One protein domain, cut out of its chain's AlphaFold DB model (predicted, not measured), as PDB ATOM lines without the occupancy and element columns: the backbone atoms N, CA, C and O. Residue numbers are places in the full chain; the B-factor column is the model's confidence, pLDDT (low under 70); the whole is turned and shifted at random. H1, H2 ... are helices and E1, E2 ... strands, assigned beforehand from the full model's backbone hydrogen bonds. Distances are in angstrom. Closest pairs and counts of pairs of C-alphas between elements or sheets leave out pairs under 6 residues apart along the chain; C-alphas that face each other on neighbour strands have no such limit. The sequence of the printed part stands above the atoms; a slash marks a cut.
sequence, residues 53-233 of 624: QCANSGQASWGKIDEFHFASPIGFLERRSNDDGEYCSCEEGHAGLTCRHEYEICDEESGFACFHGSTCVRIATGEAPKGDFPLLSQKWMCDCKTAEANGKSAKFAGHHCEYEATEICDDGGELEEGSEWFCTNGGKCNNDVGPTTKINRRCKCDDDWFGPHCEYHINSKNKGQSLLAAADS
ATOM      1  N   GLN A  53     209.207 135.239 124.916       87.31
ATOM      2  CA  GLN A  53     209.955 136.414 124.455       87.31
ATOM      3  C   GLN A  53     209.286 136.996 123.214       87.31
ATOM      4  O   GLN A  53     208.919 136.253 122.306       87.31
ATOM      5  N   CYS A  54     209.136 138.318 123.152       88.00
ATOM      6  CA  CYS A  54     208.581 138.937 121.958       88.00
ATOM      7  C   CYS A  54     209.568 138.895 120.780       88.00
ATOM      8  O   CYS A  54     210.767 139.139 120.950       88.00
ATOM      9  N   ALA A  55     209.045 138.627 119.585       86.00
ATOM     10  CA  ALA A  55     209.747 138.670 118.314       86.00
ATOM     11  C   ALA A  55     209.040 139.622 117.329       86.00
ATOM     12  O   ALA A  55     207.819 139.607 117.211       86.00
ATOM     13  N   ASN A  56     209.825 140.410 116.584       80.94
ATOM     14  CA  ASN A  56     209.328 141.473 115.691       80.94
ATOM     15  C   ASN A  56     209.227 141.042 114.211       80.94
ATOM     16  O   ASN A  56     209.017 141.874 113.332       80.94
ATOM     17  N   SER A  57     209.482 139.768 113.896       75.06
ATOM     18  CA  SER A  57     209.402 139.254 112.524       75.06
ATOM     19  C   SER A  57     209.324 137.729 112.511       75.06
ATOM     20  O   SER A  57     210.214 137.072 113.053       75.06
ATOM     21  N   GLY A  58     208.310 137.170 111.850       73.69
ATOM     22  CA  GLY A  58     208.122 135.725 111.703       73.69
ATOM     23  C   GLY A  58     206.647 135.333 111.739       73.69
ATOM     24  O   GLY A  58     205.771 136.187 111.843       73.69
ATOM     25  N   GLN A  59     206.376 134.034 111.632       71.00
ATOM     26  CA  GLN A  59     205.087 133.479 112.035       71.00
ATOM     27  C   GLN A  59     205.199 133.055 113.491       71.00
ATOM     28  O   GLN A  59     206.230 132.508 113.891       71.00
ATOM     29  N   ALA A  60     204.150 133.317 114.268       71.25
ATOM     30  CA  ALA A  60     204.083 132.811 115.623       71.25
ATOM     31  C   ALA A  60     204.243 131.293 115.594       71.25
ATOM     32  O   ALA A  60     203.496 130.618 114.890       71.25
ATOM     33  N   SER A  61     205.256 130.796 116.306       70.12
ATOM     34  CA  SER A  61     205.438 129.368 116.512       70.12
ATOM     35  C   SER A  61     204.873 129.004 117.876       70.12
ATOM     36  O   SER A  61     205.377 129.463 118.901       70.12
ATOM     37  N   TRP A  62     203.835 128.180 117.884       72.19
ATOM     38  CA  TRP A  62     203.186 127.645 119.080       72.19
ATOM     39  C   TRP A  62     203.859 126.350 119.568       72.19
ATOM     40  O   TRP A  62     203.226 125.515 120.217       72.19
ATOM     41  N   GLY A  63     205.134 126.138 119.222       74.00
ATOM     42  CA  GLY A  63     205.861 124.907 119.528       74.00
ATOM     43  C   GLY A  63     205.182 123.675 118.922       74.00
ATOM     44  O   GLY A  63     204.764 123.693 117.766       74.00
ATOM     45  N   LYS A  64     205.037 122.609 119.722       74.75
ATOM     46  CA  LYS A  64     204.412 121.340 119.301       74.75
ATOM     47  C   LYS A  64     202.976 121.507 118.785       74.75
ATOM     48  O   LYS A  64     202.537 120.703 117.974       74.75
ATOM     49  N   ILE A  65     202.248 122.551 119.202       78.19
ATOM     50  CA  ILE A  65     200.869 122.792 118.742       78.19
ATOM     51  C   ILE A  65     200.800 123.036 117.230       78.19
ATOM     52  O   ILE A  65     199.831 122.619 116.601       78.19
ATOM     53  N   ASP A  66     201.817 123.657 116.628       72.38
ATOM     54  CA  ASP A  66     201.840 123.889 115.176       72.38
ATOM     55  C   ASP A  66     202.003 122.611 114.356       72.38
ATOM     56  O   ASP A  66     201.588 122.559 113.196       72.38
ATOM     57  N   GLU A  67     202.597 121.577 114.952       75.69
ATOM     58  CA  GLU A  67     202.758 120.269 114.318       75.69
ATOM     59  C   GLU A  67     201.422 119.513 114.259       75.69
ATOM     60  O   GLU A  67     201.244 118.612 113.436       75.69
ATOM     61  N   PHE A  68     200.447 119.917 115.080       73.31
ATOM     62  CA  PHE A  68     199.137 119.291 115.135       73.31
ATOM     63  C   PHE A  68     198.165 119.940 114.147       73.31
ATOM     64  O   PHE A  68     197.761 121.104 114.243       73.31
ATOM     65  N   HIS A  69     197.720 119.146 113.174       63.94
ATOM     66  CA  HIS A  69     196.634 119.526 112.281       63.94
ATOM     67  C   HIS A  69     195.288 119.447 113.012       63.94
ATOM     68  O   HIS A  69     194.549 118.473 112.869       63.94
ATOM     69  N   PHE A  70     194.939 120.491 113.769       66.69
ATOM     70  CA  PHE A  70     193.585 120.621 114.312       66.69
ATOM     71  C   PHE A  70     192.566 120.607 113.168       66.69
ATOM     72  O   PHE A  70     192.667 121.388 112.217       66.69
ATOM     73  N   ALA A  71     191.568 119.725 113.270       55.91
ATOM     74  CA  ALA A  71     190.509 119.590 112.270       55.91
ATOM     75  C   ALA A  71     189.682 120.881 112.099       55.91
ATOM     76  O   ALA A  71     189.117 121.113 111.027       55.91
ATOM     77  N   SER A  72     189.661 121.732 113.130       58.44
ATOM     78  CA  SER A  72     189.056 123.062 113.124       58.44
ATOM     79  C   SER A  72     190.084 124.110 113.563       58.44
ATOM     80  O   SER A  72     190.837 123.859 114.505       58.44
ATOM     81  N   PRO A  73     190.137 125.293 112.923       65.69
ATOM     82  CA  PRO A  73     190.936 126.400 113.427       65.69
ATOM     83  C   PRO A  73     190.439 126.789 114.821       65.69
ATOM     84  O   PRO A  73     189.277 127.159 114.987       65.69
ATOM     85  N   ILE A  74     191.318 126.717 115.814       73.44
ATOM     86  CA  ILE A  74     191.048 127.232 117.152       73.44
ATOM     87  C   ILE A  74     191.062 128.758 117.044       73.44
ATOM     88  O   ILE A  74     192.123 129.363 116.917       73.44
ATOM     89  N   GLY A  75     189.875 129.365 117.005       70.31
ATOM     90  CA  GLY A  75     189.700 130.770 116.625       70.31
ATOM     91  C   GLY A  75     190.443 131.771 117.512       70.31
ATOM     92  O   GLY A  75     190.854 132.812 117.014       70.31
ATOM     93  N   PHE A  76     190.659 131.445 118.792       74.50
ATOM     94  CA  PHE A  76     191.383 132.312 119.727       74.50
ATOM     95  C   PHE A  76     192.913 132.227 119.571       74.50
ATOM     96  O   PHE A  76     193.629 133.140 119.983       74.50
ATOM     97  N   LEU A  77     193.435 131.152 118.964       75.25
ATOM     98  CA  LEU A  77     194.843 131.055 118.593       75.25
ATOM     99  C   LEU A  77     195.038 131.844 117.300       75.25
ATOM    100  O   LEU A  77     195.080 131.285 116.200       75.25
ATOM    101  N   GLU A  78     195.112 133.166 117.434       71.69
ATOM    102  CA  GLU A  78     195.443 134.074 116.340       71.69
ATOM    103  C   GLU A  78     196.794 133.674 115.738       71.69
ATOM    104  O   GLU A  78     197.846 134.072 116.216       71.69
ATOM    105  N   ARG A  79     196.786 132.869 114.667       64.69
ATOM    106  CA  ARG A  79     198.015 132.406 113.987       64.69
ATOM    107  C   ARG A  79     198.776 133.522 113.269       64.69
ATOM    108  O   ARG A  79     199.814 133.269 112.662       64.69
ATOM    109  N   ARG A  80     198.225 134.734 113.255       65.62
ATOM    110  CA  ARG A  80     198.876 135.906 112.684       65.62
ATOM    111  C   ARG A  80     199.475 136.709 113.822       65.62
ATOM    112  O   ARG A  80     198.881 136.814 114.888       65.62
ATOM    113  N   SER A  81     200.651 137.259 113.566       69.50
ATOM    114  CA  SER A  81     201.167 138.375 114.338       69.50
ATOM    115  C   SER A  81     200.149 139.520 114.382       69.50
ATOM    116  O   SER A  81     199.220 139.561 113.566       69.50
ATOM    117  N   ASN A  82     200.326 140.448 115.325       73.88
ATOM    118  CA  ASN A  82     199.555 141.692 115.315       73.88
ATOM    119  C   ASN A  82     199.765 142.463 113.991       73.88
ATOM    120  O   ASN A  82     200.573 142.071 113.143       73.88
ATOM    121  N   ASP A  83     199.055 143.579 113.811       77.62
ATOM    122  CA  ASP A  83     199.158 144.411 112.599       77.62
ATOM    123  C   ASP A  83     200.605 144.858 112.282       77.62
ATOM    124  O   ASP A  83     200.924 145.141 111.125       77.62
ATOM    125  N   ASP A  84     201.494 144.839 113.281       78.38
ATOM    126  CA  ASP A  84     202.911 145.205 113.190       78.38
ATOM    127  C   ASP A  84     203.858 144.012 112.952       78.38
ATOM    128  O   ASP A  84     205.073 144.187 112.836       78.38
ATOM    129  N   GLY A  85     203.340 142.786 112.845       82.19
ATOM    130  CA  GLY A  85     204.166 141.596 112.632       82.19
ATOM    131  C   GLY A  85     204.789 141.006 113.907       82.19
ATOM    132  O   GLY A  85     205.566 140.053 113.807       82.19
ATOM    133  N   GLU A  86     204.432 141.514 115.089       86.88
ATOM    134  CA  GLU A  86     204.944 141.075 116.389       86.88
ATOM    135  C   GLU A  86     204.153 139.887 116.961       86.88
ATOM    136  O   GLU A  86     202.934 139.774 116.788       86.88
ATOM    137  N   TYR A  87     204.849 138.999 117.673       87.94
ATOM    138  CA  TYR A  87     204.260 137.879 118.412       87.94
ATOM    139  C   TYR A  87     205.150 137.468 119.591       87.94
ATOM    140  O   TYR A  87     206.351 137.747 119.606       87.94
ATOM    141  N   CYS A  88     204.590 136.759 120.569       89.81
ATOM    142  CA  CYS A  88     205.375 136.136 121.629       89.81
ATOM    143  C   CYS A  88     205.759 134.697 121.257       89.81
ATOM    144  O   CYS A  88     204.902 133.879 120.934       89.81
ATOM    145  N   SER A  89     207.053 134.382 121.320       89.88
ATOM    146  CA  SER A  89     207.559 133.010 121.253       89.88
ATOM    147  C   SER A  89     207.316 132.341 122.601       89.88
ATOM    148  O   SER A  89     208.042 132.624 123.557       89.88
ATOM    149  N   CYS A  90     206.281 131.510 122.677       88.81
ATOM    150  CA  CYS A  90     205.830 130.913 123.928       88.81
ATOM    151  C   CYS A  90     206.666 129.702 124.343       88.81
ATOM    152  O   CYS A  90     207.173 128.963 123.499       88.81
ATOM    153  N   GLU A  91     206.804 129.510 125.653       90.62
ATOM    154  CA  GLU A  91     207.360 128.280 126.222       90.62
ATOM    155  C   GLU A  91     206.364 127.109 126.106       90.62
ATOM    156  O   GLU A  91     205.167 127.309 125.886       90.62
ATOM    157  N   GLU A  92     206.855 125.872 126.255       88.44
ATOM    158  CA  GLU A  92     206.002 124.676 126.230       88.44
ATOM    159  C   GLU A  92     204.893 124.784 127.292       88.44
ATOM    160  O   GLU A  92     205.123 125.213 128.425       88.44
ATOM    161  N   GLY A  93     203.665 124.443 126.896       89.69
ATOM    162  CA  GLY A  93     202.472 124.592 127.731       89.69
ATOM    163  C   GLY A  93     201.823 125.979 127.680       89.69
ATOM    164  O   GLY A  93     200.837 126.194 128.378       89.69
ATOM    165  N   HIS A  94     202.324 126.916 126.864       90.44
ATOM    166  CA  HIS A  94     201.693 128.220 126.633       90.44
ATOM    167  C   HIS A  94     201.491 128.522 125.142       90.44
ATOM    168  O   HIS A  94     202.348 128.244 124.308       90.44
ATOM    169  N   ALA A  95     200.361 129.135 124.798       89.69
ATOM    170  CA  ALA A  95     199.975 129.445 123.427       89.69
ATOM    171  C   ALA A  95     199.266 130.808 123.293       89.69
ATOM    172  O   ALA A  95     198.907 131.474 124.275       89.69
ATOM    173  N   GLY A  96     199.058 131.204 122.036       87.00
ATOM    174  CA  GLY A  96     198.405 132.444 121.614       87.00
ATOM    175  C   GLY A  96     199.322 133.663 121.661       87.00
ATOM    176  O   GLY A  96     200.388 133.635 122.271       87.00
ATOM    177  N   LEU A  97     198.902 134.754 121.012       86.31
ATOM    178  CA  LEU A  97     199.756 135.898 120.653       86.31
ATOM    179  C   LEU A  97     200.613 136.441 121.804       86.31
ATOM    180  O   LEU A  97     201.744 136.855 121.584       86.31
ATOM    181  N   THR A  98     200.094 136.392 123.033       89.00
ATOM    182  CA  THR A  98     200.739 136.915 124.248       89.00
ATOM    183  C   THR A  98     201.196 135.835 125.242       89.00
ATOM    184  O   THR A  98     201.568 136.167 126.372       89.00
ATOM    185  N   CYS A  99     201.164 134.555 124.855       89.94
ATOM    186  CA  CYS A  99     201.456 133.392 125.709       89.94
ATOM    187  C   CYS A  99     200.589 133.322 126.972       89.94
ATOM    188  O   CYS A  99     201.047 132.931 128.045       89.94
ATOM    189  N   ARG A 100     199.333 133.764 126.867       88.25
ATOM    190  CA  ARG A 100     198.388 133.781 127.993       88.25
ATOM    191  C   ARG A 100     197.590 132.493 128.131       88.25
ATOM    192  O   ARG A 100     197.066 132.241 129.210       88.25
ATOM    193  N   HIS A 101     197.496 131.699 127.070       88.88
ATOM    194  CA  HIS A 101     196.693 130.486 127.071       88.88
ATOM    195  C   HIS A 101     197.561 129.315 127.490       88.88
ATOM    196  O   HIS A 101     198.410 128.871 126.725       88.88
ATOM    197  N   GLU A 102     197.368 128.837 128.710       91.06
ATOM    198  CA  GLU A 102     197.985 127.590 129.152       91.06
ATOM    199  C   GLU A 102     197.354 126.414 128.405       91.06
ATOM    200  O   GLU A 102     196.164 126.460 128.084       91.06
ATOM    201  N   TYR A 103     198.133 125.380 128.106       92.69
ATOM    202  CA  TYR A 103     197.617 124.153 127.518       92.69
ATOM    203  C   TYR A 103     198.325 122.907 128.055       92.69
ATOM    204  O   TYR A 103     199.507 122.939 128.388       92.69
ATOM    205  N   GLU A 104     197.602 121.792 128.075       92.75
ATOM    206  CA  GLU A 104     198.107 120.453 128.379       92.75
ATOM    207  C   GLU A 104     197.916 119.560 127.145       92.75
ATOM    208  O   GLU A 104     196.817 119.490 126.600       92.75
ATOM    209  N   ILE A 105     198.970 118.885 126.669       91.88
ATOM    210  CA  ILE A 105     198.852 117.895 125.582       91.88
ATOM    211  C   ILE A 105     198.403 116.571 126.199       91.88
ATOM    212  O   ILE A 105     199.148 115.957 126.957       91.88
ATOM    213  N   CYS A 106     197.208 116.109 125.845       90.56
ATOM    214  CA  CYS A 106     196.661 114.851 126.352       90.56
ATOM    215  C   CYS A 106     197.206 113.634 125.605       90.56
ATOM    216  O   CYS A 106     197.273 112.533 126.150       90.56
ATOM    217  N   ASP A 107     197.542 113.821 124.328       86.75
ATOM    218  CA  ASP A 107     197.987 112.752 123.447       86.75
ATOM    219  C   ASP A 107     198.896 113.294 122.352       86.75
ATOM    220  O   ASP A 107     198.438 113.967 121.427       86.75
ATOM    221  N   GLU A 108     200.187 112.989 122.453       85.19
ATOM    222  CA  GLU A 108     201.180 113.440 121.476       85.19
ATOM    223  C   GLU A 108     200.925 112.852 120.079       85.19
ATOM    224  O   GLU A 108     201.249 113.496 119.086       85.19
ATOM    225  N   GLU A 109     200.311 111.664 119.977       84.56
ATOM    226  CA  GLU A 109     200.051 111.016 118.682       84.56
ATOM    227  C   GLU A 109     198.920 111.693 117.898       84.56
ATOM    228  O   GLU A 109     199.020 111.860 116.682       84.56
ATOM    229  N   SER A 110     197.834 112.078 118.577       80.75
ATOM    230  CA  SER A 110     196.688 112.743 117.939       80.75
ATOM    231  C   SER A 110     196.773 114.269 117.964       80.75
ATOM    232  O   SER A 110     195.998 114.929 117.267       80.75
ATOM    233  N   GLY A 111     197.692 114.834 118.750       84.38
ATOM    234  CA  GLY A 111     197.813 116.275 118.938       84.38
ATOM    235  C   GLY A 111     196.686 116.897 119.752       84.38
ATOM    236  O   GLY A 111     196.441 118.100 119.668       84.38
ATOM    237  N   PHE A 112     195.953 116.080 120.510       87.88
ATOM    238  CA  PHE A 112     194.848 116.552 121.329       87.88
ATOM    239  C   PHE A 112     195.392 117.326 122.534       87.88
ATOM    240  O   PHE A 112     196.176 116.786 123.315       87.88
ATOM    241  N   ALA A 113     194.945 118.570 122.707       92.00
ATOM    242  CA  ALA A 113     195.337 119.426 123.821       92.00
ATOM    243  C   ALA A 113     194.124 120.063 124.511       92.00
ATOM    244  O   ALA A 113     193.093 120.278 123.878       92.00
ATOM    245  N   CYS A 114     194.260 120.372 125.794       93.44
ATOM    246  CA  CYS A 114     193.272 121.055 126.620       93.44
ATOM    247  C   CYS A 114     193.791 122.438 126.997       93.44
ATOM    248  O   CYS A 114     194.936 122.552 127.419       93.44
ATOM    249  N   PHE A 115     192.993 123.492 126.810       93.12
ATOM    250  CA  PHE A 115     193.431 124.878 127.011       93.12
ATOM    251  C   PHE A 115     192.937 125.476 128.331       93.12
ATOM    252  O   PHE A 115     192.049 124.948 128.996       93.12
ATOM    253  N   HIS A 116     193.513 126.621 128.692       92.19
ATOM    254  CA  HIS A 116     193.144 127.443 129.844       92.19
ATOM    255  C   HIS A 116     193.281 126.718 131.188       92.19
ATOM    256  O   HIS A 116     192.503 126.964 132.098       92.19
ATOM    257  N   GLY A 117     194.243 125.799 131.313       89.00
ATOM    258  CA  GLY A 117     194.434 125.010 132.537       89.00
ATOM    259  C   GLY A 117     193.400 123.893 132.735       89.00
ATOM    260  O   GLY A 117     193.368 123.274 133.797       89.00
ATOM    261  N   SER A 118     192.563 123.614 131.726       90.69
ATOM    262  CA  SER A 118     191.705 122.426 131.749       90.69
ATOM    263  C   SER A 118     192.532 121.143 131.755       90.69
ATOM    264  O   SER A 118     193.630 121.087 131.204       90.69
ATOM    265  N   THR A 119     191.991 120.106 132.391       89.69
ATOM    266  CA  THR A 119     192.711 118.848 132.620       89.69
ATOM    267  C   THR A 119     192.316 117.788 131.599       89.69
ATOM    268  O   THR A 119     191.129 117.598 131.305       89.69
ATOM    269  N   CYS A 120     193.303 117.049 131.103       90.62
ATOM    270  CA  CYS A 120     193.089 115.904 130.223       90.62
ATOM    271  C   CYS A 120     192.397 114.735 130.946       90.62
ATOM    272  O   CYS A 120     192.944 114.135 131.873       90.62
ATOM    273  N   VAL A 121     191.212 114.341 130.476       85.31
ATOM    274  CA  VAL A 121     190.467 113.180 130.985       85.31
ATOM    275  C   VAL A 121     190.451 112.077 129.940       85.31
ATOM    276  O   VAL A 121     189.978 112.248 128.815       85.31
ATOM    277  N   ARG A 122     190.965 110.905 130.314       82.00
ATOM    278  CA  ARG A 122     190.978 109.740 129.432       82.00
ATOM    279  C   ARG A 122     189.578 109.146 129.332       82.00
ATOM    280  O   ARG A 122     189.006 108.715 130.332       82.00
ATOM    281  N   ILE A 123     189.055 109.043 128.117       77.94
ATOM    282  CA  ILE A 123     187.782 108.376 127.861       77.94
ATOM    283  C   ILE A 123     188.044 106.869 127.893       77.94
ATOM    284  O   ILE A 123     188.887 106.364 127.151       77.94
ATOM    285  N   ALA A 124     187.348 106.131 128.760       63.31
ATOM    286  CA  ALA A 124     187.414 104.673 128.753       63.31
ATOM    287  C   ALA A 124     186.911 104.160 127.393       63.31
ATOM    288  O   ALA A 124     185.711 104.160 127.112       63.31
ATOM    289  N   THR A 125     187.842 103.754 126.530       56.50
ATOM    290  CA  THR A 125     187.543 103.161 125.229       56.50
ATOM    291  C   THR A 125     186.978 101.762 125.463       56.50
ATOM    292  O   THR A 125     187.718 100.780 125.492       56.50
ATOM    293  N   GLY A 126     185.661 101.653 125.647       55.69
ATOM    294  CA  GLY A 126     184.972 100.454 125.167       55.69
ATOM    295  C   GLY A 126     185.241 100.329 123.665       55.69
ATOM    296  O   GLY A 126     185.453 101.356 123.020       55.69
ATOM    297  N   GLU A 127     185.297  99.108 123.122       50.91
ATOM    298  CA  GLU A 127     185.518  98.874 121.687       50.91
ATOM    299  C   GLU A 127     184.686  99.867 120.868       50.91
ATOM    300  O   GLU A 127     183.454  99.844 120.925       50.91
ATOM    301  N   ALA A 128     185.360 100.801 120.187       49.69
ATOM    302  CA  ALA A 128     184.675 101.820 119.412       49.69
ATOM    303  C   ALA A 128     183.761 101.097 118.412       49.69
ATOM    304  O   ALA A 128     184.231 100.180 117.724       49.69
ATOM    305  N   PRO A 129     182.462 101.437 118.337       46.66
ATOM    306  CA  PRO A 129     181.608 100.865 117.310       46.66
ATOM    307  C   PRO A 129     182.281 101.108 115.955       46.66
ATOM    308  O   PRO A 129     182.705 102.226 115.676       46.66
ATOM    309  N   LYS A 130     182.439 100.046 115.149       46.66
ATOM    310  CA  LYS A 130     183.096 100.070 113.829       46.66
ATOM    311  C   LYS A 130     182.312 100.945 112.838       46.66
ATOM    312  O   LYS A 130     181.627 100.426 111.960       46.66
ATOM    313  N   GLY A 131     182.390 102.258 113.001       49.81
ATOM    314  CA  GLY A 131     181.814 103.269 112.126       49.81
ATOM    315  C   GLY A 131     182.761 104.460 112.014       49.81
ATOM    316  O   GLY A 131     183.435 104.808 112.981       49.81
ATOM    317  N   ASP A 132     182.817 105.061 110.826       45.84
ATOM    318  CA  ASP A 132     183.739 106.140 110.441       45.84
ATOM    319  C   ASP A 132     183.396 107.491 111.108       45.84
ATOM    320  O   ASP A 132     183.124 108.487 110.437       45.84
ATOM    321  N   PHE A 133     183.387 107.547 112.442       53.56
ATOM    322  CA  PHE A 133     183.197 108.784 113.201       53.56
ATOM    323  C   PHE A 133     184.527 109.259 113.809       53.56
ATOM    324  O   PHE A 133     184.919 108.770 114.870       53.56
ATOM    325  N   PRO A 134     185.214 110.243 113.195       52.31
ATOM    326  CA  PRO A 134     186.538 110.704 113.637       52.31
ATOM    327  C   PRO A 134     186.572 111.381 115.022       52.31
ATOM    328  O   PRO A 134     187.650 111.586 115.568       52.31
ATOM    329  N   LEU A 135     185.415 111.711 115.614       50.50
ATOM    330  CA  LEU A 135     185.318 112.241 116.985       50.50
ATOM    331  C   LEU A 135     185.170 111.142 118.055       50.50
ATOM    332  O   LEU A 135     185.491 111.378 119.211       50.50
ATOM    333  N   LEU A 136     184.762 109.918 117.693       50.78
ATOM    334  CA  LEU A 136     184.669 108.784 118.634       50.78
ATOM    335  C   LEU A 136     185.967 107.968 118.731       50.78
ATOM    336  O   LEU A 136     186.098 107.128 119.619       50.78
ATOM    337  N   SER A 137     186.940 108.212 117.846       56.75
ATOM    338  CA  SER A 137     188.290 107.641 117.949       56.75
ATOM    339  C   SER A 137     189.172 108.359 118.970       56.75
ATOM    340  O   SER A 137     190.293 107.922 119.223       56.75
ATOM    341  N   GLN A 138     188.703 109.468 119.547       66.38
ATOM    342  CA  GLN A 138     189.484 110.224 120.514       66.38
ATOM    343  C   GLN A 138     189.485 109.531 121.873       66.38
ATOM    344  O   GLN A 138     188.455 109.213 122.465       66.38
ATOM    345  N   LYS A 139     190.698 109.289 122.361       83.00
ATOM    346  CA  LYS A 139     190.990 108.637 123.641       83.00
ATOM    347  C   LYS A 139     190.886 109.603 124.829       83.00
ATOM    348  O   LYS A 139     190.920 109.158 125.975       83.00
ATOM    349  N   TRP A 140     190.754 110.901 124.562       85.50
ATOM    350  CA  TRP A 140     190.848 111.981 125.541       85.50
ATOM    351  C   TRP A 140     189.750 113.025 125.327       85.50
ATOM    352  O   TRP A 140     189.323 113.242 124.197       85.50
ATOM    353  N   MET A 141     189.309 113.653 126.417       87.88
ATOM    354  CA  MET A 141     188.511 114.881 126.419       87.88
ATOM    355  C   MET A 141     189.078 115.871 127.438       87.88
ATOM    356  O   MET A 141     189.820 115.468 128.332       87.88
ATOM    357  N   CYS A 142     188.668 117.133 127.360       89.81
ATOM    358  CA  CYS A 142     189.024 118.137 128.356       89.81
ATOM    359  C   CYS A 142     187.942 118.301 129.427       89.81
ATOM    360  O   CYS A 142     186.761 118.452 129.105       89.81
ATOM    361  N   ASP A 143     188.336 118.309 130.703       86.94
ATOM    362  CA  ASP A 143     187.466 118.771 131.787       86.94
ATOM    363  C   ASP A 143     187.576 120.292 131.921       86.94
ATOM    364  O   ASP A 143     188.466 120.820 132.588       86.94
ATOM    365  N   CYS A 144     186.652 121.019 131.291       90.06
ATOM    366  CA  CYS A 144     186.658 122.483 131.308       90.06
ATOM    367  C   CYS A 144     186.327 123.096 132.675       90.06
ATOM    368  O   CYS A 144     186.368 124.315 132.822       90.06
ATOM    369  N   LYS A 145     186.005 122.290 133.696       84.50
ATOM    370  CA  LYS A 145     185.702 122.796 135.045       84.50
ATOM    371  C   LYS A 145     186.933 123.283 135.792       84.50
ATOM    372  O   LYS A 145     186.776 124.069 136.724       84.50
ATOM    373  N   THR A 146     188.107 122.762 135.446       82.56
ATOM    374  CA  THR A 146     189.392 123.196 136.007       82.56
ATOM    375  C   THR A 146     189.996 124.354 135.225       82.56
ATOM    376  O   THR A 146     191.016 124.889 135.642       82.56
ATOM    377  N   ALA A 147     189.362 124.763 134.121       86.00
ATOM    378  CA  ALA A 147     189.845 125.871 133.328       86.00
ATOM    379  C   ALA A 147     189.743 127.190 134.109       86.00
ATOM    380  O   ALA A 147     188.684 127.538 134.634       86.00
ATOM    381  N   GLU A 148     190.838 127.943 134.146       81.62
ATOM    382  CA  GLU A 148     190.933 129.254 134.778       81.62
ATOM    383  C   GLU A 148     191.512 130.270 133.788       81.62
ATOM    384  O   GLU A 148     192.469 130.002 133.059       81.62
ATOM    385  N   ALA A 149     190.959 131.486 133.773       75.12
ATOM    386  CA  ALA A 149     191.486 132.574 132.953       75.12
ATOM    387  C   ALA A 149     192.150 133.621 133.840       75.12
ATOM    388  O   ALA A 149     191.471 134.406 134.502       75.12
ATOM    389  N   ASN A 150     193.481 133.702 133.806       67.56
ATOM    390  CA  ASN A 150     194.233 134.797 134.432       67.56
ATOM    391  C   ASN A 150     193.906 135.002 135.932       67.56
ATOM    392  O   ASN A 150     193.777 136.139 136.391       67.56
ATOM    393  N   GLY A 151     193.713 133.914 136.686       70.38
ATOM    394  CA  GLY A 151     193.353 133.972 138.109       70.38
ATOM    395  C   GLY A 151     191.928 134.464 138.389       70.38
ATOM    396  O   GLY A 151     191.603 134.793 139.530       70.38
ATOM    397  N   LYS A 152     191.074 134.542 137.362       73.62
ATOM    398  CA  LYS A 152     189.627 134.717 137.495       73.62
ATOM    399  C   LYS A 152     188.929 133.426 137.086       73.62
ATOM    400  O   LYS A 152     189.317 132.781 136.113       73.62
ATOM    401  N   SER A 153     187.865 133.092 137.811       71.25
ATOM    402  CA  SER A 153     186.979 131.961 137.525       71.25
ATOM    403  C   SER A 153     186.123 132.236 136.282       71.25
ATOM    404  O   SER A 153     184.910 132.403 136.375       71.25
ATOM    405  N   ALA A 154     186.757 132.350 135.117       86.25
ATOM    406  CA  ALA A 154     186.059 132.304 133.841       86.25
ATOM    407  C   ALA A 154     185.590 130.870 133.572       86.25
ATOM    408  O   ALA A 154     186.209 129.910 134.031       86.25
ATOM    409  N   LYS A 155     184.481 130.721 132.849       90.75
ATOM    410  CA  LYS A 155     183.958 129.411 132.458       90.75
ATOM    411  C   LYS A 155     184.302 129.156 131.003       90.75
ATOM    412  O   LYS A 155     184.175 130.058 130.178       90.75
ATOM    413  N   PHE A 156     184.699 127.927 130.707       92.38
ATOM    414  CA  PHE A 156     185.079 127.505 129.368       92.38
ATOM    415  C   PHE A 156     184.233 126.324 128.917       92.38
ATOM    416  O   PHE A 156     183.867 125.466 129.719       92.38
ATOM    417  N   ALA A 157     183.943 126.276 127.624       90.62
ATOM    418  CA  ALA A 157     183.352 125.125 126.965       90.62
ATOM    419  C   ALA A 157     184.035 124.898 125.615       90.62
ATOM    420  O   ALA A 157     184.809 125.728 125.135       90.62
ATOM    421  N   GLY A 158     183.738 123.763 125.001       88.75
ATOM    422  CA  GLY A 158     184.322 123.365 123.730       88.75
ATOM    423  C   GLY A 158     185.069 122.057 123.852       88.75
ATOM    424  O   GLY A 158     185.192 121.463 124.923       88.75
ATOM    425  N   HIS A 159     185.534 121.589 122.710       85.06
ATOM    426  CA  HIS A 159     186.186 120.299 122.589       85.06
ATOM    427  C   HIS A 159     187.556 120.258 123.290       85.06
ATOM    428  O   HIS A 159     187.948 119.243 123.864       85.06
ATOM    429  N   HIS A 160     188.236 121.396 123.273       89.88
ATOM    430  CA  HIS A 160     189.522 121.679 123.887       89.88
ATOM    431  C   HIS A 160     189.410 122.722 125.018       89.88
ATOM    432  O   HIS A 160     190.423 123.267 125.456       89.88
ATOM    433  N   CYS A 161     188.187 123.023 125.476       92.38
ATOM    434  CA  CYS A 161     187.870 124.143 126.372       92.38
ATOM    435  C   CYS A 161     188.279 125.514 125.813       92.38
ATOM    436  O   CYS A 161     188.675 126.404 126.554       92.38
ATOM    437  N   GLU A 162     188.200 125.671 124.497       90.19
ATOM    438  CA  GLU A 162     188.692 126.814 123.733       90.19
ATOM    439  C   GLU A 162     187.795 128.060 123.786       90.19
ATOM    440  O   GLU A 162     188.231 129.141 123.389       90.19
ATOM    441  N   TYR A 163     186.541 127.926 124.222       92.00
ATOM    442  CA  TYR A 163     185.569 129.014 124.176       92.00
ATOM    443  C   TYR A 163     185.222 129.496 125.579       92.00
ATOM    444  O   TYR A 163     184.600 128.779 126.363       92.00
ATOM    445  N   GLU A 164     185.599 130.734 125.882       92.44
ATOM    446  CA  GLU A 164     185.198 131.427 127.106       92.44
ATOM    447  C   GLU A 164     183.698 131.769 127.073       92.44
ATOM    448  O   GLU A 164     183.113 132.019 126.010       92.44
ATOM    449  N   ALA A 165     183.064 131.787 128.245       93.56
ATOM    450  CA  ALA A 165     181.687 132.223 128.420       93.56
ATOM    451  C   ALA A 165     181.469 133.634 127.862       93.56
ATOM    452  O   ALA A 165     182.074 134.606 128.313       93.56
ATOM    453  N   THR A 166     180.547 133.755 126.912       94.00
ATOM    454  CA  THR A 166     180.077 135.042 126.395       94.00
ATOM    455  C   THR A 166     178.923 135.604 127.215       94.00
ATOM    456  O   THR A 166     178.735 136.818 127.250       94.00
ATOM    457  N   GLU A 167     178.150 134.740 127.875       93.44
ATOM    458  CA  GLU A 167     177.041 135.136 128.742       93.44
ATOM    459  C   GLU A 167     176.868 134.126 129.879       93.44
ATOM    460  O   GLU A 167     176.843 132.923 129.631       93.44
ATOM    461  N   ILE A 168     176.757 134.605 131.120       91.56
ATOM    462  CA  ILE A 168     176.431 133.777 132.288       91.56
ATOM    463  C   ILE A 168     174.926 133.901 132.515       91.56
ATOM    464  O   ILE A 168     174.408 135.016 132.609       91.56
ATOM    465  N   CYS A 169     174.229 132.773 132.564       88.88
ATOM    466  CA  CYS A 169     172.784 132.736 132.709       88.88
ATOM    467  C   CYS A 169     172.398 132.833 134.180       88.88
ATOM    468  O   CYS A 169     172.953 132.129 135.019       88.88
ATOM    469  N   ASP A 170     171.442 133.710 134.482       83.25
ATOM    470  CA  ASP A 170     170.851 133.787 135.811       83.25
ATOM    471  C   ASP A 170     169.857 132.634 135.973       83.25
ATOM    472  O   ASP A 170     168.890 132.499 135.220       83.25
ATOM    473  N   ASP A 171     170.114 131.787 136.958       68.19
ATOM    474  CA  ASP A 171     169.332 130.587 137.229       68.19
ATOM    475  C   ASP A 171     168.026 130.880 137.984       68.19
ATOM    476  O   ASP A 171     167.291 129.953 138.340       68.19
ATOM    477  N   GLY A 172     167.736 132.153 138.282       66.88
ATOM    478  CA  GLY A 172     166.540 132.552 139.025       66.88
ATOM    479  C   GLY A 172     166.533 132.069 140.481       66.88
ATOM    480  O   GLY A 172     165.482 132.062 141.118       66.88
ATOM    481  N   GLY A 173     167.689 131.655 141.010       59.97
ATOM    482  CA  GLY A 173     167.879 131.249 142.407       59.97
ATOM    483  C   GLY A 173     167.330 129.869 142.797       59.97
ATOM    484  O   GLY A 173     167.414 129.520 143.972       59.97
ATOM    485  N   GLU A 174     166.779 129.082 141.865       57.00
ATOM    486  CA  GLU A 174     166.238 127.741 142.169       57.00
ATOM    487  C   GLU A 174     167.187 126.581 141.839       57.00
ATOM    488  O   GLU A 174     166.961 125.460 142.302       57.00
ATOM    489  N   LEU A 175     168.250 126.811 141.063       57.19
ATOM    490  CA  LEU A 175     169.294 125.800 140.909       57.19
ATOM    491  C   LEU A 175     170.156 125.731 142.166       57.19
ATOM    492  O   LEU A 175     170.462 126.747 142.788       57.19
ATOM    493  N   GLU A 176     170.534 124.509 142.547       56.56
ATOM    494  CA  GLU A 176     171.391 124.287 143.708       56.56
ATOM    495  C   GLU A 176     172.690 125.102 143.574       56.56
ATOM    496  O   GLU A 176     173.306 125.136 142.501       56.56
ATOM    497  N   GLU A 177     173.082 125.766 144.672       54.59
ATOM    498  CA  GLU A 177     174.284 126.602 144.775       54.59
ATOM    499  C   GLU A 177     175.487 125.913 144.109       54.59
ATOM    500  O   GLU A 177     175.954 124.868 144.568       54.59
ATOM    501  N   GLY A 178     175.999 126.503 143.021       56.16
ATOM    502  CA  GLY A 178     177.232 126.063 142.359       56.16
ATOM    503  C   GLY A 178     177.102 125.558 140.919       56.16
ATOM    504  O   GLY A 178     178.116 125.157 140.347       56.16
ATOM    505  N   SER A 179     175.914 125.598 140.310       64.56
ATOM    506  CA  SER A 179     175.700 125.203 138.907       64.56
ATOM    507  C   SER A 179     175.425 126.386 137.969       64.56
ATOM    508  O   SER A 179     174.435 126.390 137.253       64.56
ATOM    509  N   GLU A 180     176.330 127.374 137.946       79.19
ATOM    510  CA  GLU A 180     176.241 128.519 137.024       79.19
ATOM    511  C   GLU A 180     176.218 128.038 135.562       79.19
ATOM    512  O   GLU A 180     177.216 127.513 135.048       79.19
ATOM    513  N   TRP A 181     175.083 128.217 134.884       86.00
ATOM    514  CA  TRP A 181     174.964 127.943 133.455       86.00
ATOM    515  C   TRP A 181     175.521 129.115 132.639       86.00
ATOM    516  O   TRP A 181     175.400 130.272 133.029       86.00
ATOM    517  N   PHE A 182     176.122 128.846 131.483       92.56
ATOM    518  CA  PHE A 182     176.662 129.890 130.609       92.56
ATOM    519  C   PHE A 182     176.553 129.497 129.137       92.56
ATOM    520  O   PHE A 182     176.375 128.325 128.812       92.56
ATOM    521  N   CYS A 183     176.672 130.478 128.252       94.19
ATOM    522  CA  CYS A 183     176.737 130.296 126.809       94.19
ATOM    523  C   CYS A 183     178.068 130.849 126.292       94.19
ATOM    524  O   CYS A 183     178.587 131.821 126.841       94.19
ATOM    525  N   THR A 184     178.618 130.247 125.246       94.31
ATOM    526  CA  THR A 184     179.837 130.662 124.547       94.31
ATOM    527  C   THR A 184     179.508 131.097 123.117       94.31
ATOM    528  O   THR A 184     178.359 131.024 122.675       94.31
ATOM    529  N   ASN A 185     180.512 131.597 122.392       92.81
ATOM    530  CA  ASN A 185     180.422 131.919 120.963       92.81
ATOM    531  C   ASN A 185     179.248 132.832 120.562       92.81
ATOM    532  O   ASN A 185     178.686 132.691 119.480       92.81
ATOM    533  N   GLY A 186     178.872 133.773 121.432       93.38
ATOM    534  CA  GLY A 186     177.795 134.735 121.173       93.38
ATOM    535  C   GLY A 186     176.402 134.231 121.549       93.38
ATOM    536  O   GLY A 186     175.446 135.007 121.490       93.38
ATOM    537  N   GLY A 187     176.290 132.978 122.002       94.69
ATOM    538  CA  GLY A 187     175.045 132.401 122.488       94.69
ATOM    539  C   GLY A 187     174.413 133.235 123.603       94.69
ATOM    540  O   GLY A 187     175.105 133.809 124.449       94.69
ATOM    541  N   LYS A 188     173.079 133.301 123.590       95.50
ATOM    542  CA  LYS A 188     172.269 134.082 124.536       95.50
ATOM    543  C   LYS A 188     171.535 133.193 125.518       95.50
ATOM    544  O   LYS A 188     171.014 132.148 125.122       95.50
ATOM    545  N   CYS A 189     171.435 133.623 126.770       92.94
ATOM    546  CA  CYS A 189     170.655 132.901 127.761       92.94
ATOM    547  C   CYS A 189     169.172 132.944 127.392       92.94
ATOM    548  O   CYS A 189     168.608 133.981 127.035       92.94
ATOM    549  N   ASN A 190     168.539 131.782 127.430       89.38
ATOM    550  CA  ASN A 190     167.144 131.608 127.083       89.38
ATOM    551  C   ASN A 190     166.306 131.533 128.359       89.38
ATOM    552  O   ASN A 190     166.037 130.453 128.886       89.38
ATOM    553  N   ASN A 191     165.888 132.702 128.836       81.69
ATOM    554  CA  ASN A 191     165.136 132.844 130.086       81.69
ATOM    555  C   ASN A 191     163.696 132.304 129.996       81.69
ATOM    556  O   ASN A 191     163.031 132.153 131.016       81.69
ATOM    557  N   ASP A 192     163.211 131.975 128.792       78.38
ATOM    558  CA  ASP A 192     161.870 131.410 128.579       78.38
ATOM    559  C   ASP A 192     161.796 129.907 128.928       78.38
ATOM    560  O   ASP A 192     160.734 129.280 128.867       78.38
ATOM    561  N   VAL A 193     162.935 129.301 129.273       67.69
ATOM    562  CA  VAL A 193     163.087 127.876 129.577       67.69
ATOM    563  C   VAL A 193     163.039 127.721 131.093       67.69
ATOM    564  O   VAL A 193     164.042 127.886 131.780       67.69
ATOM    565  N   GLY A 194     161.852 127.418 131.628       63.72
ATOM    566  CA  GLY A 194     161.681 127.149 133.059       63.72
ATOM    567  C   GLY A 194     162.605 126.024 133.563       63.72
ATOM    568  O   GLY A 194     163.068 125.201 132.761       63.72
ATOM    569  N   PRO A 195     162.832 125.920 134.886       59.16
ATOM    570  CA  PRO A 195     163.865 125.066 135.490       59.16
ATOM    571  C   PRO A 195     163.755 123.574 135.131       59.16
ATOM    572  O   PRO A 195     164.740 122.845 135.202       59.16
ATOM    573  N   THR A 196     162.579 123.116 134.696       55.34
ATOM    574  CA  THR A 196     162.288 121.723 134.323       55.34
ATOM    575  C   THR A 196     162.345 121.437 132.818       55.34
ATOM    576  O   THR A 196     162.175 120.289 132.401       55.34
ATOM    577  N   THR A 197     162.552 122.450 131.973       53.66
ATOM    578  CA  THR A 197     162.569 122.268 130.513       53.66
ATOM    579  C   THR A 197     163.949 121.881 129.979       53.66
ATOM    580  O   THR A 197     164.954 121.941 130.680       53.66
ATOM    581  N   LYS A 198     163.981 121.370 128.738       61.12
ATOM    582  CA  LYS A 198     165.155 120.711 128.154       61.12
ATOM    583  C   LYS A 198     166.418 121.577 128.247       61.12
ATOM    584  O   LYS A 198     166.454 122.637 127.637       61.12
ATOM    585  N   ILE A 199     167.440 121.103 128.958       62.16
ATOM    586  CA  ILE A 199     168.718 121.774 129.243       62.16
ATOM    587  C   ILE A 199     169.409 122.252 127.966       62.16
ATOM    588  O   ILE A 199     169.924 123.363 127.923       62.16
ATOM    589  N   ASN A 200     169.270 121.495 126.874       62.34
ATOM    590  CA  ASN A 200     169.762 121.854 125.538       62.34
ATOM    591  C   ASN A 200     169.087 123.107 124.937       62.34
ATOM    592  O   ASN A 200     169.297 123.413 123.768       62.34
ATOM    593  N   ARG A 201     168.207 123.788 125.679       74.31
ATOM    594  CA  ARG A 201     167.541 125.027 125.259       74.31
ATOM    595  C   ARG A 201     167.914 126.233 126.104       74.31
ATOM    596  O   ARG A 201     167.424 127.309 125.778       74.31
ATOM    597  N   ARG A 202     168.737 126.077 127.149       84.12
ATOM    598  CA  ARG A 202     169.148 127.191 128.018       84.12
ATOM    599  C   ARG A 202     170.013 128.215 127.295       84.12
ATOM    600  O   ARG A 202     169.924 129.391 127.615       84.12
ATOM    601  N   CYS A 203     170.777 127.786 126.298       90.88
ATOM    602  CA  CYS A 203     171.442 128.689 125.377       90.88
ATOM    603  C   CYS A 203     170.705 128.724 124.040       90.88
ATOM    604  O   CYS A 203     170.398 127.693 123.436       90.88
ATOM    605  N   LYS A 204     170.424 129.935 123.570       92.88
ATOM    606  CA  LYS A 204     170.030 130.215 122.197       92.88
ATOM    607  C   LYS A 204     171.303 130.503 121.406       92.88
ATOM    608  O   LYS A 204     171.847 131.603 121.493       92.88
ATOM    609  N   CYS A 205     171.773 129.493 120.686       91.25
ATOM    610  CA  CYS A 205     172.970 129.587 119.858       91.25
ATOM    611  C   CYS A 205     172.700 130.334 118.554       91.25
ATOM    612  O   CYS A 205     171.582 130.296 118.034       91.25
ATOM    613  N   ASP A 206     173.742 130.978 118.034       92.06
ATOM    614  CA  ASP A 206     173.750 131.523 116.678       92.06
ATOM    615  C   ASP A 206     173.674 130.396 115.637       92.06
ATOM    616  O   ASP A 206     174.017 129.250 115.920       92.06
ATOM    617  N   ASP A 207     173.264 130.725 114.407       84.31
ATOM    618  CA  ASP A 207     173.000 129.747 113.335       84.31
ATOM    619  C   ASP A 207     174.216 128.881 112.948       84.31
ATOM    620  O   ASP A 207     174.053 127.842 112.307       84.31
ATOM    621  N   ASP A 208     175.424 129.302 113.329       86.38
ATOM    622  CA  ASP A 208     176.686 128.604 113.067       86.38
ATOM    623  C   ASP A 208     177.177 127.762 114.257       86.38
ATOM    624  O   ASP A 208     178.196 127.079 114.137       86.38
ATOM    625  N   TRP A 209     176.457 127.766 115.381       87.38
ATOM    626  CA  TRP A 209     176.855 127.097 116.619       87.38
ATOM    627  C   TRP A 209     175.747 126.212 117.187       87.38
ATOM    628  O   TRP A 209     174.552 126.452 117.021       87.38
ATOM    629  N   PHE A 210     176.145 125.163 117.896       84.56
ATOM    630  CA  PHE A 210     175.238 124.277 118.613       84.56
ATOM    631  C   PHE A 210     175.908 123.700 119.863       84.56
ATOM    632  O   PHE A 210     177.101 123.884 120.089       84.56
ATOM    633  N   GLY A 211     175.122 122.989 120.669       80.12
ATOM    634  CA  GLY A 211     175.550 122.424 121.947       80.12
ATOM    635  C   GLY A 211     174.825 123.073 123.127       80.12
ATOM    636  O   GLY A 211     174.157 124.094 122.948       80.12
ATOM    637  N   PRO A 212     174.890 122.470 124.324       82.62
ATOM    638  CA  PRO A 212     174.288 123.028 125.535       82.62
ATOM    639  C   PRO A 212     174.814 124.431 125.870       82.62
ATOM    640  O   PRO A 212     174.048 125.253 126.374       82.62
ATOM    641  N   HIS A 213     176.073 124.711 125.535       89.94
ATOM    642  CA  HIS A 213     176.739 125.990 125.763       89.94
ATOM    643  C   HIS A 213     177.044 126.740 124.458       89.94
ATOM    644  O   HIS A 213     177.680 127.779 124.521       89.94
ATOM    645  N   CYS A 214     176.576 126.278 123.292       91.44
ATOM    646  CA  CYS A 214     176.937 126.819 121.967       91.44
ATOM    647  C   CYS A 214     178.417 126.651 121.601       91.44
ATOM    648  O   CYS A 214     179.017 127.470 120.907       91.44
ATOM    649  N   GLU A 215     179.011 125.562 122.062       87.62
ATOM    650  CA  GLU A 215     180.441 125.308 122.007       87.62
ATOM    651  C   GLU A 215     180.910 124.557 120.750       87.62
ATOM    652  O   GLU A 215     182.112 124.406 120.543       87.62
ATOM    653  N   TYR A 216     179.995 124.099 119.893       82.69
ATOM    654  CA  TYR A 216     180.331 123.339 118.688       82.69
ATOM    655  C   TYR A 216     179.949 124.092 117.415       82.69
ATOM    656  O   TYR A 216     178.800 124.482 117.228       82.69
ATOM    657  N   HIS A 217     180.908 124.263 116.504       81.62
ATOM    658  CA  HIS A 217     180.695 124.966 115.239       81.62
ATOM    659  C   HIS A 217     180.088 124.041 114.169       81.62
ATOM    660  O   HIS A 217     180.566 122.926 113.930       81.62
ATOM    661  N   ILE A 218     179.082 124.521 113.440       77.25
ATOM    662  CA  ILE A 218     178.481 123.826 112.297       77.25
ATOM    663  C   ILE A 218     179.383 124.051 111.077       77.25
ATOM    664  O   ILE A 218     179.458 125.142 110.517       77.25
ATOM    665  N   ASN A 219     180.137 123.028 110.665       68.56
ATOM    666  CA  ASN A 219     181.131 123.178 109.599       68.56
ATOM    667  C   ASN A 219     180.489 123.656 108.274       68.56
ATOM    668  O   ASN A 219     179.568 123.038 107.733       68.56
ATOM    669  N   SER A 220     180.994 124.769 107.736       52.56
ATOM    670  CA  SER A 220     180.364 125.574 106.678       52.56
ATOM    671  C   SER A 220     180.332 124.920 105.293       52.56
ATOM    672  O   SER A 220     179.631 125.408 104.404       52.56
ATOM    673  N   LYS A 221     181.015 123.782 105.098       59.34
ATOM    674  CA  LYS A 221     180.977 123.013 103.839       59.34
ATOM    675  C   LYS A 221     179.574 122.495 103.473       59.34
ATOM    676  O   LYS A 221     179.364 122.120 102.326       59.34
ATOM    677  N   ASN A 222     178.613 122.555 104.400       51.97
ATOM    678  CA  ASN A 222     177.215 122.164 104.187       51.97
ATOM    679  C   ASN A 222     176.228 123.348 104.045       51.97
ATOM    680  O   ASN A 222     175.028 123.113 103.915       51.97
ATOM    681  N   LYS A 223     176.688 124.613 104.009       50.09
ATOM    682  CA  LYS A 223     175.827 125.828 103.981       50.09
ATOM    683  C   LYS A 223     174.958 126.017 102.713       50.09
ATOM    684  O   LYS A 223     174.253 127.015 102.607       50.09
ATOM    685  N   GLY A 224     174.986 125.090 101.750       50.88
ATOM    686  CA  GLY A 224     174.250 125.182 100.476       50.88
ATOM    687  C   GLY A 224     172.980 124.327 100.355       50.88
ATOM    688  O   GLY A 224     172.210 124.521  99.417       50.88
ATOM    689  N   GLN A 225     172.730 123.391 101.274       49.03
ATOM    690  CA  GLN A 225     171.447 122.678 101.360       49.03
ATOM    691  C   GLN A 225     170.567 123.411 102.376       49.03
ATOM    692  O   GLN A 225     171.082 123.860 103.393       49.03
ATOM    693  N   SER A 226     169.274 123.612 102.071       44.44
ATOM    694  CA  SER A 226     168.406 124.571 102.781       44.44
ATOM    695  C   SER A 226     168.616 124.511 104.295       44.44
ATOM    696  O   SER A 226     168.494 123.428 104.863       44.44
ATOM    697  N   LEU A 227     168.926 125.642 104.933       47.81
ATOM    698  CA  LEU A 227     169.357 125.709 106.335       47.81
ATOM    699  C   LEU A 227     168.419 124.978 107.310       47.81
ATOM    700  O   LEU A 227     168.894 124.444 108.297       47.81
ATOM    701  N   LEU A 228     167.118 124.860 107.014       49.28
ATOM    702  CA  LEU A 228     166.197 124.033 107.805       49.28
ATOM    703  C   LEU A 228     166.402 122.526 107.580       49.28
ATOM    704  O   LEU A 228     166.569 121.788 108.541       49.28
ATOM    705  N   ALA A 229     166.446 122.063 106.327       46.12
ATOM    706  CA  ALA A 229     166.667 120.650 106.009       46.12
ATOM    707  C   ALA A 229     168.108 120.194 106.277       46.12
ATOM    708  O   ALA A 229     168.312 119.025 106.558       46.12
ATOM    709  N   ALA A 230     169.098 121.088 106.220       43.69
ATOM    710  CA  ALA A 230     170.480 120.815 106.587       43.69
ATOM    711  C   ALA A 230     170.706 120.977 108.092       43.69
ATOM    712  O   ALA A 230     171.482 120.211 108.623       43.69
ATOM    713  N   ALA A 231     170.014 121.859 108.821       49.59
ATOM    714  CA  ALA A 231     170.050 121.825 110.286       49.59
ATOM    715  C   ALA A 231     169.321 120.596 110.837       49.59
ATOM    716  O   ALA A 231     169.795 120.032 111.815       49.59
ATOM    717  N   ASP A 232     168.233 120.144 110.200       51.22
ATOM    718  CA  ASP A 232     167.534 118.900 110.548       51.22
ATOM    719  C   ASP A 232     168.267 117.652 110.036       51.22
ATOM    720  O   ASP A 232     168.305 116.649 110.735       51.22
ATOM    721  N   SER A 233     168.914 117.697 108.867       44.38
ATOM    722  CA  SER A 233     169.742 116.600 108.350       44.38
ATOM    723  C   SER A 233     171.130 116.578 108.974       44.38
ATOM    724  O   SER A 233     171.675 115.505 109.092       44.38
TER     725      SER A 233
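This is residues 53 to 233 of the 624 residues of the protein "Hypothetical protein" of Trieres chinensis (UniProt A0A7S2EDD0). With little regular structure, the domain is a row of small, loop-rich units, each with a short antiparallel strand pair: E1 and E2, with H1, at one end, then hairpins E3-E4 and E5-E6, then E7-E8 and long loops. The printed part has 181 residues, 47 in named elements, in the order E1, H1, E2 to E8, H2; the class is mixed. It is compact, radius of gyration of the C-alphas 18.2 A, spanning 53 by 42 by 37 A.

E1, residues 53 to 55, begins at C-alpha (209.955, 136.414, 124.455). H1 is 63 to 67, E2 87 to 90, E3 101 to 107, 18.1 A long, E4 112 to 115, E5 119 to 122, E6 140 to 143, E7 163 to 168, 13.1 A long, and E8 182 to 184. H2, 227 to 233, ends at C-alpha (169.742, 116.600, 108.350).

Within hydrogen-bond range are N 55 and O 87 in E1-E2, 2.8 A, N 104 and O 114 in E3-E4, 2.8 A, N 121 and O 141 in E5-E6, 2.8 A, and N 183 and O 167 in E7-E8, 2.8 A. The closest C-alphas of E4 and E6, Cys 114 and Cys 142, are 5.4 A apart. E6 and E7 are apart. Every O i to N i+4 pair is within range in H2; H1 has 0 of 1, but 2 of 2 O i to N i+3 pairs.

The printed part has no cut; C-alphas 57 and 196, the farthest two, are 54.8 A apart. E8 to H2 is a long link of 42 residues. Mean pLDDT of the printed part is 76.3; 56 residues are under 70, among them 219 to 233.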